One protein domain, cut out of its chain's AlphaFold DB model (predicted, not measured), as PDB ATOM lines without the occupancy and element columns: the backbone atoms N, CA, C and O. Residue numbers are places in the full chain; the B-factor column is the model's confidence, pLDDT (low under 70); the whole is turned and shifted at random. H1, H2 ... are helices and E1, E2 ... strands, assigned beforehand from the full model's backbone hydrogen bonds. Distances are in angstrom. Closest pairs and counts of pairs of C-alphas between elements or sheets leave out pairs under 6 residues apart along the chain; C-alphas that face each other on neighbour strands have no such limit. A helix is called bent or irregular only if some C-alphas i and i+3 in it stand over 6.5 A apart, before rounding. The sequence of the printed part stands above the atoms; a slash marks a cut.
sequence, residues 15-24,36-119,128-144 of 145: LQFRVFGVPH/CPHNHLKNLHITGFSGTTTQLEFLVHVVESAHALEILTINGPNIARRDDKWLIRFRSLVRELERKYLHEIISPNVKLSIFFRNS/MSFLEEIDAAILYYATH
ATOM      1  N   LEU A  15      29.546  25.963  39.726       70.12
ATOM      2  CA  LEU A  15      29.061  26.025  41.100       70.12
ATOM      3  C   LEU A  15      28.587  27.450  41.393       70.12
ATOM      4  O   LEU A  15      29.371  28.394  41.294       70.12
ATOM      5  N   GLN A  16      27.305  27.589  41.741       65.75
ATOM      6  CA  GLN A  16      26.694  28.859  42.116       65.75
ATOM      7  C   GLN A  16      26.047  28.747  43.492       65.75
ATOM      8  O   GLN A  16      25.214  27.877  43.729       65.75
ATOM      9  N   PHE A  17      26.394  29.662  44.390       66.19
ATOM     10  CA  PHE A  17      25.750  29.780  45.694       66.19
ATOM     11  C   PHE A  17      25.501  31.245  46.041       66.19
ATOM     12  O   PHE A  17      26.149  32.166  45.529       66.19
ATOM     13  N   ARG A  18      24.494  31.447  46.892       53.34
ATOM     14  CA  ARG A  18      24.039  32.750  47.363       53.34
ATOM     15  C   ARG A  18      24.004  32.720  48.881       53.34
ATOM     16  O   ARG A  18      23.179  32.022  49.457       53.34
ATOM     17  N   VAL A  19      24.893  33.469  49.520       55.72
ATOM     18  CA  VAL A  19      24.964  33.558  50.985       55.72
ATOM     19  C   VAL A  19      24.889  35.029  51.367       55.72
ATOM     20  O   VAL A  19      25.636  35.833  50.826       55.72
ATOM     21  N   PHE A  20      23.978  35.393  52.269       53.72
ATOM     22  CA  PHE A  20      23.845  36.762  52.769       53.72
ATOM     23  C   PHE A  20      24.603  36.919  54.090       53.72
ATOM     24  O   PHE A  20      24.423  36.120  55.003       53.72
ATOM     25  N   GLY A  21      25.432  37.960  54.194       59.53
ATOM     26  CA  GLY A  21      26.172  38.291  55.410       59.53
ATOM     27  C   GLY A  21      26.625  39.752  55.431       59.53
ATOM     28  O   GLY A  21      26.576  40.451  54.417       59.53
ATOM     29  N   VAL A  22      27.056  40.226  56.603       57.50
ATOM     30  CA  VAL A  22      27.676  41.550  56.772       57.50
ATOM     31  C   VAL A  22      29.202  41.378  56.753       57.50
ATOM     32  O   VAL A  22      29.696  40.462  57.420       57.50
ATOM     33  N   PRO A  23      29.962  42.226  56.031       58.38
ATOM     34  CA  PRO A  23      31.419  42.169  56.058       58.38
ATOM     35  C   PRO A  23      31.952  42.390  57.470       58.38
ATOM     36  O   PRO A  23      31.611  43.378  58.132       58.38
ATOM     37  N   HIS A  24      32.811  41.484  57.918       64.62
ATOM     38  CA  HIS A  24      33.513  41.580  59.189       64.62
ATOM     39  C   HIS A  24      35.003  41.347  58.982       64.62
ATOM     40  O   HIS A  24      35.422  40.719  58.014       64.62
ATOM     41  N   CYS A  36      39.347  17.705  48.466       61.56
ATOM     42  CA  CYS A  36      38.691  16.819  47.509       61.56
ATOM     43  C   CYS A  36      38.913  17.396  46.105       61.56
ATOM     44  O   CYS A  36      38.445  18.501  45.844       61.56
ATOM     45  N   PRO A  37      39.631  16.710  45.202       65.31
ATOM     46  CA  PRO A  37      39.990  17.290  43.914       65.31
ATOM     47  C   PRO A  37      38.749  17.551  43.049       65.31
ATOM     48  O   PRO A  37      38.025  16.637  42.652       65.31
ATOM     49  N   HIS A  38      38.520  18.816  42.707       73.25
ATOM     50  CA  HIS A  38      37.441  19.281  41.839       73.25
ATOM     51  C   HIS A  38      37.922  19.382  40.383       73.25
ATOM     52  O   HIS A  38      37.810  20.421  39.735       73.25
ATOM     53  N   ASN A  39      38.442  18.277  39.846       75.31
ATOM     54  CA  ASN A  39      39.141  18.214  38.549       75.31
ATOM     55  C   ASN A  39      38.296  18.593  37.317       75.31
ATOM     56  O   ASN A  39      38.822  18.689  36.211       75.31
ATOM     57  N   HIS A  40      36.990  18.787  37.480       80.12
ATOM     58  CA  HIS A  40      36.070  19.143  36.398       80.12
ATOM     59  C   HIS A  40      35.443  20.531  36.560       80.12
ATOM     60  O   HIS A  40      34.721  20.978  35.663       80.12
ATOM     61  N   LEU A  41      35.688  21.205  37.688       84.56
ATOM     62  CA  LEU A  41      35.123  22.519  37.950       84.56
ATOM     63  C   LEU A  41      35.904  23.567  37.158       84.56
ATOM     64  O   LEU A  41      37.029  23.904  37.507       84.56
ATOM     65  N   LYS A  42      35.282  24.076  36.092       87.31
ATOM     66  CA  LYS A  42      35.863  25.105  35.219       87.31
ATOM     67  C   LYS A  42      35.429  26.517  35.591       87.31
ATOM     68  O   LYS A  42      36.194  27.457  35.405       87.31
ATOM     69  N   ASN A  43      34.215  26.674  36.118       86.00
ATOM     70  CA  ASN A  43      33.642  27.981  36.427       86.00
ATOM     71  C   ASN A  43      33.104  28.003  37.857       86.00
ATOM     72  O   ASN A  43      32.235  27.205  38.215       86.00
ATOM     73  N   LEU A  44      33.576  28.955  38.658       87.62
ATOM     74  CA  LEU A  44      33.038  29.241  39.982       87.62
ATOM     75  C   LEU A  44      32.366  30.610  39.964       87.62
ATOM     76  O   LEU A  44      33.006  31.611  39.642       87.62
ATOM     77  N   HIS A  45      31.085  30.660  40.337       87.31
ATOM     78  CA  HIS A  45      30.348  31.914  40.449       87.31
ATOM     79  C   HIS A  45      29.781  32.094  41.852       87.31
ATOM     80  O   HIS A  45      28.815  31.448  42.250       87.31
ATOM     81  N   ILE A  46      30.360  33.018  42.604       83.19
ATOM     82  CA  ILE A  46      29.903  33.350  43.948       83.19
ATOM     83  C   ILE A  46      29.010  34.579  43.870       83.19
ATOM     84  O   ILE A  46      29.393  35.589  43.287       83.19
ATOM     85  N   THR A  47      27.827  34.525  44.475       79.06
ATOM     86  CA  THR A  47      26.930  35.683  44.579       79.06
ATOM     87  C   THR A  47      26.592  35.975  46.033       79.06
ATOM     88  O   THR A  47      26.522  35.068  46.858       79.06
ATOM     89  N   GLY A  48      26.369  37.245  46.373       73.19
ATOM     90  CA  GLY A  48      26.127  37.618  47.768       73.19
ATOM     91  C   GLY A  48      27.393  37.744  48.616       73.19
ATOM     92  O   GLY A  48      27.290  37.897  49.827       73.19
ATOM     93  N   PHE A  49      28.579  37.703  48.007       80.19
ATOM     94  CA  PHE A  49      29.844  37.614  48.727       80.19
ATOM     95  C   PHE A  49      30.098  38.839  49.609       80.19
ATOM     96  O   PHE A  49      30.380  39.934  49.122       80.19
ATOM     97  N   SER A  50      29.998  38.654  50.920       76.75
ATOM     98  CA  SER A  50      30.231  39.681  51.931       76.75
ATOM     99  C   SER A  50      31.583  39.526  52.626       76.75
ATOM    100  O   SER A  50      31.920  40.370  53.448       76.75
ATOM    101  N   GLY A  51      32.330  38.457  52.327       77.50
ATOM    102  CA  GLY A  51      33.641  38.177  52.917       77.50
ATOM    103  C   GLY A  51      33.583  37.717  54.360       77.50
ATOM    104  O   GLY A  51      34.435  38.097  55.153       77.50
ATOM    105  N   THR A  52      32.565  36.937  54.726       79.62
ATOM    106  CA  THR A  52      32.595  36.267  56.028       79.62
ATOM    107  C   THR A  52      33.730  35.247  56.079       79.62
ATOM    108  O   THR A  52      34.103  34.707  55.034       79.62
ATOM    109  N   THR A  53      34.230  34.919  57.275       79.94
ATOM    110  CA  THR A  53      35.260  33.874  57.445       79.94
ATOM    111  C   THR A  53      34.889  32.587  56.707       79.94
ATOM    112  O   THR A  53      35.670  32.099  55.900       79.94
ATOM    113  N   THR A  54      33.650  32.111  56.857       78.94
ATOM    114  CA  THR A  54      33.160  30.904  56.173       78.94
ATOM    115  C   THR A  54      33.162  31.026  54.645       78.94
ATOM    116  O   THR A  54      33.477  30.066  53.948       78.94
ATOM    117  N   GLN A  55      32.815  32.196  54.091       82.94
ATOM    118  CA  GLN A  55      32.859  32.408  52.639       82.94
ATOM    119  C   GLN A  55      34.299  32.417  52.113       82.94
ATOM    120  O   GLN A  55      34.541  31.940  51.006       82.94
ATOM    121  N   LEU A  56      35.236  32.952  52.896       85.12
ATOM    122  CA  LEU A  56      36.658  32.966  52.563       85.12
ATOM    123  C   LEU A  56      37.271  31.565  52.644       85.12
ATOM    124  O   LEU A  56      37.929  31.152  51.696       85.12
ATOM    125  N   GLU A  57      36.995  30.816  53.714       84.50
ATOM    126  CA  GLU A  57      37.393  29.406  53.866       84.50
ATOM    127  C   GLU A  57      36.919  28.564  52.686       84.50
ATOM    128  O   GLU A  57      37.697  27.831  52.076       84.50
ATOM    129  N   PHE A  58      35.650  28.724  52.316       84.81
ATOM    130  CA  PHE A  58      35.082  28.031  51.173       84.81
ATOM    131  C   PHE A  58      35.760  28.429  49.852       84.81
ATOM    132  O   PHE A  58      36.121  27.559  49.062       84.81
ATOM    133  N   LEU A  59      35.942  29.732  49.602       87.44
ATOM    134  CA  LEU A  59      36.584  30.227  48.383       87.44
ATOM    135  C   LEU A  59      38.002  29.663  48.235       87.44
ATOM    136  O   LEU A  59      38.326  29.126  47.178       87.44
ATOM    137  N   VAL A  60      38.814  29.761  49.289       87.31
ATOM    138  CA  VAL A  60      40.187  29.241  49.311       87.31
ATOM    139  C   VAL A  60      40.180  27.744  49.028       87.31
ATOM    140  O   VAL A  60      40.850  27.300  48.101       87.31
ATOM    141  N   HIS A  61      39.349  26.979  49.738       85.88
ATOM    142  CA  HIS A  61      39.270  25.534  49.558       85.88
ATOM    143  C   HIS A  61      38.929  25.126  48.116       85.88
ATOM    144  O   HIS A  61      39.557  24.220  47.563       85.88
ATOM    145  N   VAL A  62      37.949  25.788  47.491       85.19
ATOM    146  CA  VAL A  62      37.558  25.468  46.112       85.19
ATOM    147  C   VAL A  62      38.660  25.839  45.129       85.19
ATOM    148  O   VAL A  62      38.953  25.038  44.248       85.19
ATOM    149  N   VAL A  63      39.285  27.011  45.275       86.75
ATOM    150  CA  VAL A  63      40.385  27.440  44.395       86.75
ATOM    151  C   VAL A  63      41.581  26.494  44.513       86.75
ATOM    152  O   VAL A  63      42.119  26.077  43.492       86.75
ATOM    153  N   GLU A  64      41.941  26.078  45.730       87.12
ATOM    154  CA  GLU A  64      43.008  25.095  45.959       87.12
ATOM    155  C   GLU A  64      42.684  23.716  45.364       87.12
ATOM    156  O   GLU A  64      43.583  23.000  44.923       87.12
ATOM    157  N   SER A  65      41.408  23.327  45.370       84.69
ATOM    158  CA  SER A  65      40.977  21.981  44.978       84.69
ATOM    159  C   SER A  65      40.590  21.864  43.498       84.69
ATOM    160  O   SER A  65      40.538  20.756  42.962       84.69
ATOM    161  N   ALA A  66      40.298  22.973  42.818       87.38
ATOM    162  CA  ALA A  66      39.814  23.006  41.438       87.38
ATOM    163  C   ALA A  66      40.937  23.326  40.438       87.38
ATOM    164  O   ALA A  66      41.006  24.416  39.877       87.38
ATOM    165  N   HIS A  67      41.797  22.349  40.148       83.56
ATOM    166  CA  HIS A  67      42.928  22.540  39.224       83.56
ATOM    167  C   HIS A  67      42.524  22.878  37.777       83.56
ATOM    168  O   HIS A  67      43.316  23.459  37.040       83.56
ATOM    169  N   ALA A  68      41.305  22.517  37.369       87.00
ATOM    170  CA  ALA A  68      40.757  22.821  36.047       87.00
ATOM    171  C   ALA A  68      39.979  24.149  36.001       87.00
ATOM    172  O   ALA A  68      39.291  24.407  35.012       87.00
ATOM    173  N   LEU A  69      40.040  24.964  37.061       89.62
ATOM    174  CA  LEU A  69      39.338  26.238  37.120       89.62
ATOM    175  C   LEU A  69      39.887  27.186  36.046       89.62
ATOM    176  O   LEU A  69      41.092  27.390  35.924       89.62
ATOM    177  N   GLU A  70      38.979  27.771  35.275       90.69
ATOM    178  CA  GLU A  70      39.268  28.712  34.191       90.69
ATOM    179  C   GLU A  70      38.675  30.093  34.499       90.69
ATOM    180  O   GLU A  70      39.244  31.116  34.123       90.69
ATOM    181  N   ILE A  71      37.532  30.145  35.193       86.31
ATOM    182  CA  ILE A  71      36.814  31.388  35.497       86.31
ATOM    183  C   ILE A  71      36.401  31.415  36.969       86.31
ATOM    184  O   ILE A  71      35.713  30.513  37.452       86.31
ATOM    185  N   LEU A  72      36.760  32.499  37.660       88.69
ATOM    186  CA  LEU A  72      36.313  32.810  39.015       88.69
ATOM    187  C   LEU A  72      35.583  34.153  39.011       88.69
ATOM    188  O   LEU A  72      36.188  35.201  38.809       88.69
ATOM    189  N   THR A  73      34.277  34.123  39.255       86.31
ATOM    190  CA  THR A  73      33.455  35.331  39.374       86.31
ATOM    191  C   THR A  73      32.951  35.500  40.801       86.31
ATOM    192  O   THR A  73      32.305  34.602  41.337       86.31
ATOM    193  N   ILE A  74      33.195  36.662  41.405       84.69
ATOM    194  CA  ILE A  74      32.735  37.005  42.753       84.69
ATOM    195  C   ILE A  74      31.832  38.234  42.676       84.69
ATOM    196  O   ILE A  74      32.274  39.334  42.360       84.69
ATOM    197  N   ASN A  75      30.560  38.054  43.011       80.00
ATOM    198  CA  ASN A  75      29.568  39.114  43.067       80.00
ATOM    199  C   ASN A  75      29.179  39.396  44.514       80.00
ATOM    200  O   ASN A  75      28.738  38.492  45.229       80.00
ATOM    201  N   GLY A  76      29.254  40.656  44.929       74.31
ATOM    202  CA  GLY A  76      28.838  41.031  46.278       74.31
ATOM    203  C   GLY A  76      27.343  40.957  46.556       74.31
ATOM    204  O   GLY A  76      26.535  40.706  45.656       74.31
ATOM    205  N   PRO A  77      26.945  41.225  47.813       70.06
ATOM    206  CA  PRO A  77      25.550  41.295  48.196       70.06
ATOM    207  C   PRO A  77      24.836  42.452  47.505       70.06
ATOM    208  O   PRO A  77      25.383  43.540  47.291       70.06
ATOM    209  N   ASN A  78      23.572  42.186  47.176       67.38
ATOM    210  CA  ASN A  78      22.620  43.200  46.759       67.38
ATOM    211  C   ASN A  78      22.027  43.839  48.018       67.38
ATOM    212  O   ASN A  78      21.014  43.376  48.538       67.38
ATOM    213  N   ILE A  79      22.722  44.836  48.552       63.12
ATOM    214  CA  ILE A  79      22.319  45.576  49.750       63.12
ATOM    215  C   ILE A  79      21.732  46.925  49.347       63.12
ATOM    216  O   ILE A  79      22.326  47.664  48.566       63.12
ATOM    217  N   ALA A  80      20.555  47.234  49.895       55.78
ATOM    218  CA  ALA A  80      19.777  48.427  49.560       55.78
ATOM    219  C   ALA A  80      20.403  49.739  50.072       55.78
ATOM    220  O   ALA A  80      20.112  50.808  49.539       55.78
ATOM    221  N   ARG A  81      21.259  49.666  51.100       55.44
ATOM    222  CA  ARG A  81      22.025  50.795  51.635       55.44
ATOM    223  C   ARG A  81      23.468  50.351  51.865       55.44
ATOM    224  O   ARG A  81      23.706  49.431  52.644       55.44
ATOM    225  N   ARG A  82      24.402  50.983  51.155       64.69
ATOM    226  CA  ARG A  82      25.844  50.896  51.409       64.69
ATOM    227  C   ARG A  82      26.227  52.224  52.049       64.69
ATOM    228  O   ARG A  82      26.052  53.249  51.403       64.69
ATOM    229  N   ASP A  83      26.641  52.209  53.309       67.38
ATOM    230  CA  ASP A  83      27.257  53.379  53.933       67.38
ATOM    231  C   ASP A  83      28.771  53.392  53.644       67.38
ATOM    232  O   ASP A  83      29.340  52.402  53.163       67.38
ATOM    233  N   ASP A  84      29.436  54.508  53.942       68.25
ATOM    234  CA  ASP A  84      30.882  54.676  53.717       68.25
ATOM    235  C   ASP A  84      31.700  53.601  54.426       68.25
ATOM    236  O   ASP A  84      32.674  53.062  53.895       68.25
ATOM    237  N   LYS A  85      31.258  53.226  55.628       72.50
ATOM    238  CA  LYS A  85      31.902  52.207  56.453       72.50
ATOM    239  C   LYS A  85      31.879  50.843  55.772       72.50
ATOM    240  O   LYS A  85      32.878  50.120  55.822       72.50
ATOM    241  N   TRP A  86      30.767  50.483  55.136       73.06
ATOM    242  CA  TRP A  86      30.650  49.261  54.355       73.06
ATOM    243  C   TRP A  86      31.579  49.295  53.141       73.06
ATOM    244  O   TRP A  86      32.319  48.333  52.937       73.06
ATOM    245  N   LEU A  87      31.606  50.396  52.379       71.94
ATOM    246  CA  LEU A  87      32.468  50.531  51.195       71.94
ATOM    247  C   LEU A  87      33.956  50.428  51.554       71.94
ATOM    248  O   LEU A  87      34.691  49.695  50.896       71.94
ATOM    249  N   ILE A  88      34.390  51.090  52.630       74.62
ATOM    250  CA  ILE A  88      35.779  51.043  53.114       74.62
ATOM    251  C   ILE A  88      36.164  49.622  53.535       74.62
ATOM    252  O   ILE A  88      37.185  49.095  53.083       74.62
ATOM    253  N   ARG A  89      35.336  48.966  54.363       74.06
ATOM    254  CA  ARG A  89      35.572  47.575  54.790       74.06
ATOM    255  C   ARG A  89      35.652  46.635  53.599       74.06
ATOM    256  O   ARG A  89      36.521  45.771  53.541       74.06
ATOM    257  N   PHE A  90      34.759  46.826  52.638       73.25
ATOM    258  CA  PHE A  90      34.695  45.976  51.469       73.25
ATOM    259  C   PHE A  90      35.891  46.195  50.528       73.25
ATOM    260  O   PHE A  90      36.462  45.236  50.013       73.25
ATOM    261  N   ARG A  91      36.350  47.439  50.364       75.75
ATOM    262  CA  ARG A  91      37.578  47.743  49.619       75.75
ATOM    263  C   ARG A  91      38.800  47.069  50.245       75.75
ATOM    264  O   ARG A  91      39.643  46.553  49.514       75.75
ATOM    265  N   SER A  92      38.881  47.050  51.577       79.31
ATOM    266  CA  SER A  92      39.924  46.313  52.303       79.31
ATOM    267  C   SER A  92      39.855  44.819  51.999       79.31
ATOM    268  O   SER A  92      40.854  44.228  51.605       79.31
ATOM    269  N   LEU A  93      38.658  44.233  52.080       80.12
ATOM    270  CA  LEU A  93      38.429  42.819  51.795       80.12
ATOM    271  C   LEU A  93      38.866  42.419  50.377       80.12
ATOM    272  O   LEU A  93      39.483  41.372  50.217       80.12
ATOM    273  N   VAL A  94      38.580  43.227  49.349       78.81
ATOM    274  CA  VAL A  94      39.021  42.902  47.978       78.81
ATOM    275  C   VAL A  94      40.541  42.942  47.857       78.81
ATOM    276  O   VAL A  94      41.132  42.027  47.287       78.81
ATOM    277  N   ARG A  95      41.190  43.946  48.456       81.31
ATOM    278  CA  ARG A  95      42.659  44.012  48.481       81.31
ATOM    279  C   ARG A  95      43.261  42.807  49.205       81.31
ATOM    280  O   ARG A  95      44.279  42.286  48.762       81.31
ATOM    281  N   GLU A  96      42.650  42.364  50.301       83.12
ATOM    282  CA  GLU A  96      43.079  41.169  51.031       83.12
ATOM    283  C   GLU A  96      42.847  39.881  50.234       83.12
ATOM    284  O   GLU A  96      43.725  39.023  50.204       83.12
ATOM    285  N   LEU A  97      41.709  39.749  49.550       81.88
ATOM    286  CA  LEU A  97      41.433  38.629  48.649       81.88
ATOM    287  C   LEU A  97      42.524  38.476  47.600       81.88
ATOM    288  O   LEU A  97      43.113  37.404  47.491       81.88
ATOM    289  N   GLU A  98      42.821  39.550  46.875       78.00
ATOM    290  CA  GLU A  98      43.822  39.524  45.814       78.00
ATOM    291  C   GLU A  98      45.223  39.243  46.354       78.00
ATOM    292  O   GLU A  98      45.942  38.446  45.762       78.00
ATOM    293  N   ARG A  99      45.612  39.869  47.473       81.88
ATOM    294  CA  ARG A  99      46.998  39.828  47.974       81.88
ATOM    295  C   ARG A  99      47.316  38.644  48.875       81.88
ATOM    296  O   ARG A  99      48.453  38.196  48.886       81.88
ATOM    297  N   LYS A 100      46.356  38.202  49.683       81.12
ATOM    298  CA  LYS A 100      46.589  37.244  50.772       81.12
ATOM    299  C   LYS A 100      45.937  35.901  50.502       81.12
ATOM    300  O   LYS A 100      46.546  34.875  50.771       81.12
ATOM    301  N   TYR A 101      44.698  35.905  50.016       80.38
ATOM    302  CA  TYR A 101      43.920  34.671  49.925       80.38
ATOM    303  C   TYR A 101      44.006  34.007  48.556       80.38
ATOM    304  O   TYR A 101      43.900  32.792  48.496       80.38
ATOM    305  N   LEU A 102      44.195  34.771  47.477       82.94
ATOM    306  CA  LEU A 102      44.222  34.239  46.114       82.94
ATOM    307  C   LEU A 102      45.606  34.292  45.462       82.94
ATOM    308  O   LEU A 102      45.873  33.438  44.625       82.94
ATOM    309  N   HIS A 103      46.478  35.235  45.845       78.88
ATOM    310  CA  HIS A 103      47.737  35.529  45.140       78.88
ATOM    311  C   HIS A 103      48.594  34.298  44.810       78.88
ATOM    312  O   HIS A 103      49.112  34.198  43.703       78.88
ATOM    313  N   GLU A 104      48.725  33.368  45.757       77.38
ATOM    314  CA  GLU A 104      49.614  32.204  45.629       77.38
ATOM    315  C   GLU A 104      48.886  30.911  45.239       77.38
ATOM    316  O   GLU A 104      49.526  29.944  44.836       77.38
ATOM    317  N   ILE A 105      47.555  30.878  45.355       82.81
ATOM    318  CA  ILE A 105      46.765  29.660  45.120       82.81
ATOM    319  C   ILE A 105      46.022  29.683  43.787       82.81
ATOM    320  O   ILE A 105      45.688  28.629  43.247       82.81
ATOM    321  N   ILE A 106      45.724  30.873  43.257       84.31
ATOM    322  CA  ILE A 106      44.989  30.991  42.008       84.31
ATOM    323  C   ILE A 106      45.937  30.728  40.841       84.31
ATOM    324  O   ILE A 106      46.995  31.341  40.713       84.31
ATOM    325  N   SER A 107      45.554  29.801  39.965       82.00
ATOM    326  CA  SER A 107      46.311  29.560  38.740       82.00
ATOM    327  C   SER A 107      46.317  30.829  37.874       82.00
ATOM    328  O   SER A 107      45.261  31.446  37.703       82.00
ATOM    329  N   PRO A 108      47.455  31.208  37.265       83.12
ATOM    330  CA  PRO A 108      47.559  32.411  36.433       83.12
ATOM    331  C   PRO A 108      46.646  32.379  35.196       83.12
ATOM    332  O   PRO A 108      46.372  33.417  34.602       83.12
ATOM    333  N   ASN A 109      46.152  31.198  34.813       82.94
ATOM    334  CA  ASN A 109      45.220  31.029  33.698       82.94
ATOM    335  C   ASN A 109      43.756  31.309  34.081       82.94
ATOM    336  O   ASN A 109      42.896  31.361  33.199       82.94
ATOM    337  N   VAL A 110      43.456  31.475  35.372       86.69
ATOM    338  CA  VAL A 110      42.099  31.759  35.845       86.69
ATOM    339  C   VAL A 110      41.765  33.221  35.586       86.69
ATOM    340  O   VAL A 110      42.430  34.135  36.073       86.69
ATOM    341  N   LYS A 111      40.662  33.461  34.880       88.44
ATOM    342  CA  LYS A 111      40.084  34.798  34.742       88.44
ATOM    343  C   LYS A 111      39.303  35.139  36.007       88.44
ATOM    344  O   LYS A 111      38.198  34.633  36.212       88.44
ATOM    345  N   LEU A 112      39.885  35.990  36.848       86.25
ATOM    346  CA  LEU A 112      39.231  36.548  38.029       86.25
ATOM    347  C   LEU A 112      38.398  37.776  37.644       86.25
ATOM    348  O   LEU A 112      38.872  38.683  36.962       86.25
ATOM    349  N   SER A 113      37.145  37.821  38.082       83.19
ATOM    350  CA  SER A 113      36.283  38.994  37.942       83.19
ATOM    351  C   SER A 113      35.482  39.220  39.216       83.19
ATOM    352  O   SER A 113      34.810  38.314  39.706       83.19
ATOM    353  N   ILE A 114      35.546  40.433  39.758       79.31
ATOM    354  CA  ILE A 114      34.861  40.797  40.998       79.31
ATOM    355  C   ILE A 114      33.911  41.961  40.692       79.31
ATOM    356  O   ILE A 114      34.358  43.018  40.253       79.31
ATOM    357  N   PHE A 115      32.602  41.767  40.884       73.88
ATOM    358  CA  PHE A 115      31.568  42.748  40.532       73.88
ATOM    359  C   PHE A 115      30.662  43.104  41.710       73.88
ATOM    360  O   PHE A 115      30.304  42.266  42.542       73.88
ATOM    361  N   PHE A 116      30.171  44.345  41.722       66.81
ATOM    362  CA  PHE A 116      29.189  44.801  42.704       66.81
ATOM    363  C   PHE A 116      28.141  45.639  41.998       66.81
ATOM    364  O   PHE A 116      28.442  46.677  41.432       66.81
ATOM    365  N   ARG A 117      26.880  45.193  42.027       56.25
ATOM    366  CA  ARG A 117      25.788  46.018  41.507       56.25
ATOM    367  C   ARG A 117      25.619  47.250  42.394       56.25
ATOM    368  O   ARG A 117      25.140  47.133  43.526       56.25
ATOM    369  N   ASN A 118      25.937  48.417  41.856       50.78
ATOM    370  CA  ASN A 118      25.348  49.672  42.291       50.78
ATOM    371  C   ASN A 118      23.921  49.762  41.741       50.78
ATOM    372  O   ASN A 118      23.721  49.909  40.541       50.78
ATOM    373  N   SER A 119      22.905  49.687  42.604       43.09
ATOM    374  CA  SER A 119      21.513  49.887  42.174       43.09
ATOM    375  C   SER A 119      21.181  51.351  41.859       43.09
ATOM    376  O   SER A 119      20.122  51.604  41.299       43.09
ATOM    377  N   MET A 128      33.461  52.272  33.683       49.22
ATOM    378  CA  MET A 128      34.401  52.523  34.779       49.22
ATOM    379  C   MET A 128      35.061  51.207  35.186       49.22
ATOM    380  O   MET A 128      34.429  50.147  35.148       49.22
ATOM    381  N   SER A 129      36.338  51.263  35.550       51.09
ATOM    382  CA  SER A 129      37.010  50.161  36.228       51.09
ATOM    383  C   SER A 129      36.474  50.012  37.655       51.09
ATOM    384  O   SER A 129      35.926  50.937  38.255       51.09
ATOM    385  N   PHE A 130      36.643  48.822  38.227       51.53
ATOM    386  CA  PHE A 130      36.113  48.482  39.547       51.53
ATOM    387  C   PHE A 130      36.589  49.426  40.672       51.53
ATOM    388  O   PHE A 130      35.827  49.752  41.583       51.53
ATOM    389  N   LEU A 131      37.841  49.892  40.612       53.94
ATOM    390  CA  LEU A 131      38.377  50.822  41.608       53.94
ATOM    391  C   LEU A 131      37.775  52.224  41.468       53.94
ATOM    392  O   LEU A 131      37.478  52.843  42.487       53.94
ATOM    393  N   GLU A 132      37.533  52.673  40.237       60.25
ATOM    394  CA  GLU A 132      36.883  53.957  39.949       60.25
ATOM    395  C   GLU A 132      35.425  53.962  40.419       60.25
ATOM    396  O   GLU A 132      34.967  54.953  40.979       60.25
ATOM    397  N   GLU A 133      34.712  52.838  40.285       56.84
ATOM    398  CA  GLU A 133      33.338  52.712  40.784       56.84
ATOM    399  C   GLU A 133      33.271  52.803  42.321       56.84
ATOM    400  O   GLU A 133      32.353  53.411  42.876       56.84
ATOM    401  N   ILE A 134      34.266  52.247  43.023       57.97
ATOM    402  CA  ILE A 134      34.381  52.377  44.483       57.97
ATOM    403  C   ILE A 134      34.727  53.812  44.884       57.97
ATOM    404  O   ILE A 134      34.114  54.337  45.813       57.97
ATOM    405  N   ASP A 135      35.695  54.440  44.215       62.12
ATOM    406  CA  ASP A 135      36.099  55.816  44.520       62.12
ATOM    407  C   ASP A 135      34.953  56.805  44.278       62.12
ATOM    408  O   ASP A 135      34.678  57.649  45.133       62.12
ATOM    409  N   ALA A 136      34.213  56.643  43.180       60.78
ATOM    410  CA  ALA A 136      33.038  57.452  42.879       60.78
ATOM    411  C   ALA A 136      31.916  57.263  43.915       60.78
ATOM    412  O   ALA A 136      31.297  58.242  44.334       60.78
ATOM    413  N   ALA A 137      31.679  56.027  44.371       56.47
ATOM    414  CA  ALA A 137      30.699  55.761  45.420       56.47
ATOM    415  C   ALA A 137      31.092  56.431  46.748       56.47
ATOM    416  O   ALA A 137      30.255  57.087  47.357       56.47
ATOM    417  N   ILE A 138      32.359  56.325  47.170       58.75
ATOM    418  CA  ILE A 138      32.860  56.983  48.392       58.75
ATOM    419  C   ILE A 138      32.696  58.509  48.295       58.75
ATOM    420  O   ILE A 138      32.218  59.141  49.234       58.75
ATOM    421  N   LEU A 139      33.048  59.105  47.152       57.97
ATOM    422  CA  LEU A 139      32.943  60.552  46.938       57.97
ATOM    423  C   LEU A 139      31.485  61.046  46.961       57.97
ATOM    424  O   LEU A 139      31.188  62.096  47.533       57.97
ATOM    425  N   TYR A 140      30.566  60.289  46.355       60.12
ATOM    426  CA  TYR A 140      29.139  60.615  46.338       60.12
ATOM    427  C   TYR A 140      28.564  60.717  47.755       60.12
ATOM    428  O   TYR A 140      27.895  61.695  48.084       60.12
ATOM    429  N   TYR A 141      28.853  59.740  48.611       52.59
ATOM    430  CA  TYR A 141      28.332  59.732  49.977       52.59
ATOM    431  C   TYR A 141      29.014  60.766  50.884       52.59
ATOM    432  O   TYR A 141      28.333  61.373  51.707       52.59
ATOM    433  N   ALA A 142      30.302  61.057  50.675       54.69
ATOM    434  CA  ALA A 142      31.019  62.098  51.417       54.69
ATOM    435  C   ALA A 142      30.527  63.530  51.121       54.69
ATOM    436  O   ALA A 142      30.725  64.425  51.936       54.69
ATOM    437  N   THR A 143      29.908  63.762  49.959       47.62
ATOM    438  CA  THR A 143      29.444  65.093  49.512       47.62
ATOM    439  C   THR A 143      27.962  65.366  49.777       47.62
ATOM    440  O   THR A 143      27.512  66.489  49.573       47.62
ATOM    441  N   HIS A 144      27.205  64.357  50.217       52.97
ATOM    442  CA  HIS A 144      25.764  64.452  50.488       52.97
ATOM    443  C   HIS A 144      25.420  64.199  51.976       52.97
ATOM    444  O   HIS A 144      24.289  63.812  52.285       52.97
TER     445      HIS A 144
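AT A GLANCE: This is residues 15 to 24, 36 to 119 and 128 to 144 of the 145 residues of a protein of Aegilops tauschii subsp. strangulata (UniProt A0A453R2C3). A nearly flat wall of four parallel strands has helices H1 and H2 on one side of it, H1 only grazing the sheet and H2 reaching on past the strands' last residues, with no helix over the sheet's other face. H3 lies beyond the strands' last residues, alongside residues 84 to 91 of H2, and adds to the length of the whole. The printed part has 111 residues, with three named helices and four named strands in the order E1, E2, H1, E3, H2, E4, H3; the sheet runs E1, E2, E3, E4, and its class is mixed, helices and strands. It is compact, with a radius of gyration of the C-alphas of 14.6 A, and its spans of 50 by 25 by 23 A only just make a rod.

IN THESE COORDINATES: E1, residues 15 to 18, begins at C-alpha 15 (29.061, 26.025, 41.100) and is 10.5 A long. E2, residues 43 to 47, is 13.1 A long, and H1, residues 53 to 65, is 18.2 A. E3, residues 71 to 75, is 13.0 A long. H2, residues 84 to 102, is 25.6 A from C-alpha 84 (30.882, 54.676, 53.717) to C-alpha 102. It has a kink of 33 degrees near residue 96 and is only just irregular: C-alphas 99 and 102 are 6.51 A apart. E4, residues 111 to 115, is 13.0 A long. H3, residues 130 to 143, is 20.5 A long and ends at C-alpha 143 (29.444, 65.093, 49.512).

HOW THE PARTS SIT: In the sheet, E1 and E4 are edge strands. E1 and E2 are parallel at 3 degrees, with N 45 and O 15 within hydrogen-bond range at 3.0 A. E2 and E3 are parallel at 4 degrees, with N 46 and O 73 at 2.8 A. E3 and E4 are parallel at 10 degrees, with N 74 and O 113 at 2.9 A. E2, H1, E3 and E3, H2, E4 are strand-helix-strand units, two parallel neighbour strands with a helix between, each with a right-handed crossover. H1 only grazes the sheet, with residues 55 to 63; H2 and H3 are not on it. H2 touches H1 with residues 101 to 102 alone, at a shallow tilt of 27 degrees, the same way; the closest C-alphas, of Val 60 and Tyr 101, are 6.6 A apart. H2 touches H3 with residues 84 to 91 alone, at a shallow tilt of 20 degrees, opposite ways; the closest C-alphas, of Asp 84 and Ile 138, are 6.1 A apart. H1 and H3 are apart. Every O i to N i+4 pair is within hydrogen-bond range in H1 and H3, and 14 of 15 in H2.

THE WHOLE: The C-alphas farthest apart, of Pro 37 and His 144, are 49.7 A apart. Residues 25 to 35 and 120 to 127 are not printed; C-alphas 24 and 36 are 27.9 A apart across the first cut, and C-alphas 119 and 128 are 15.1 A apart across the second. Of the links that are printed whole, none is long. The mean pLDDT of the printed part is 73.2; residues 16 to 24, 36 to 37, 78 to 84, 116 to 119 and 128 to 144 are under 70.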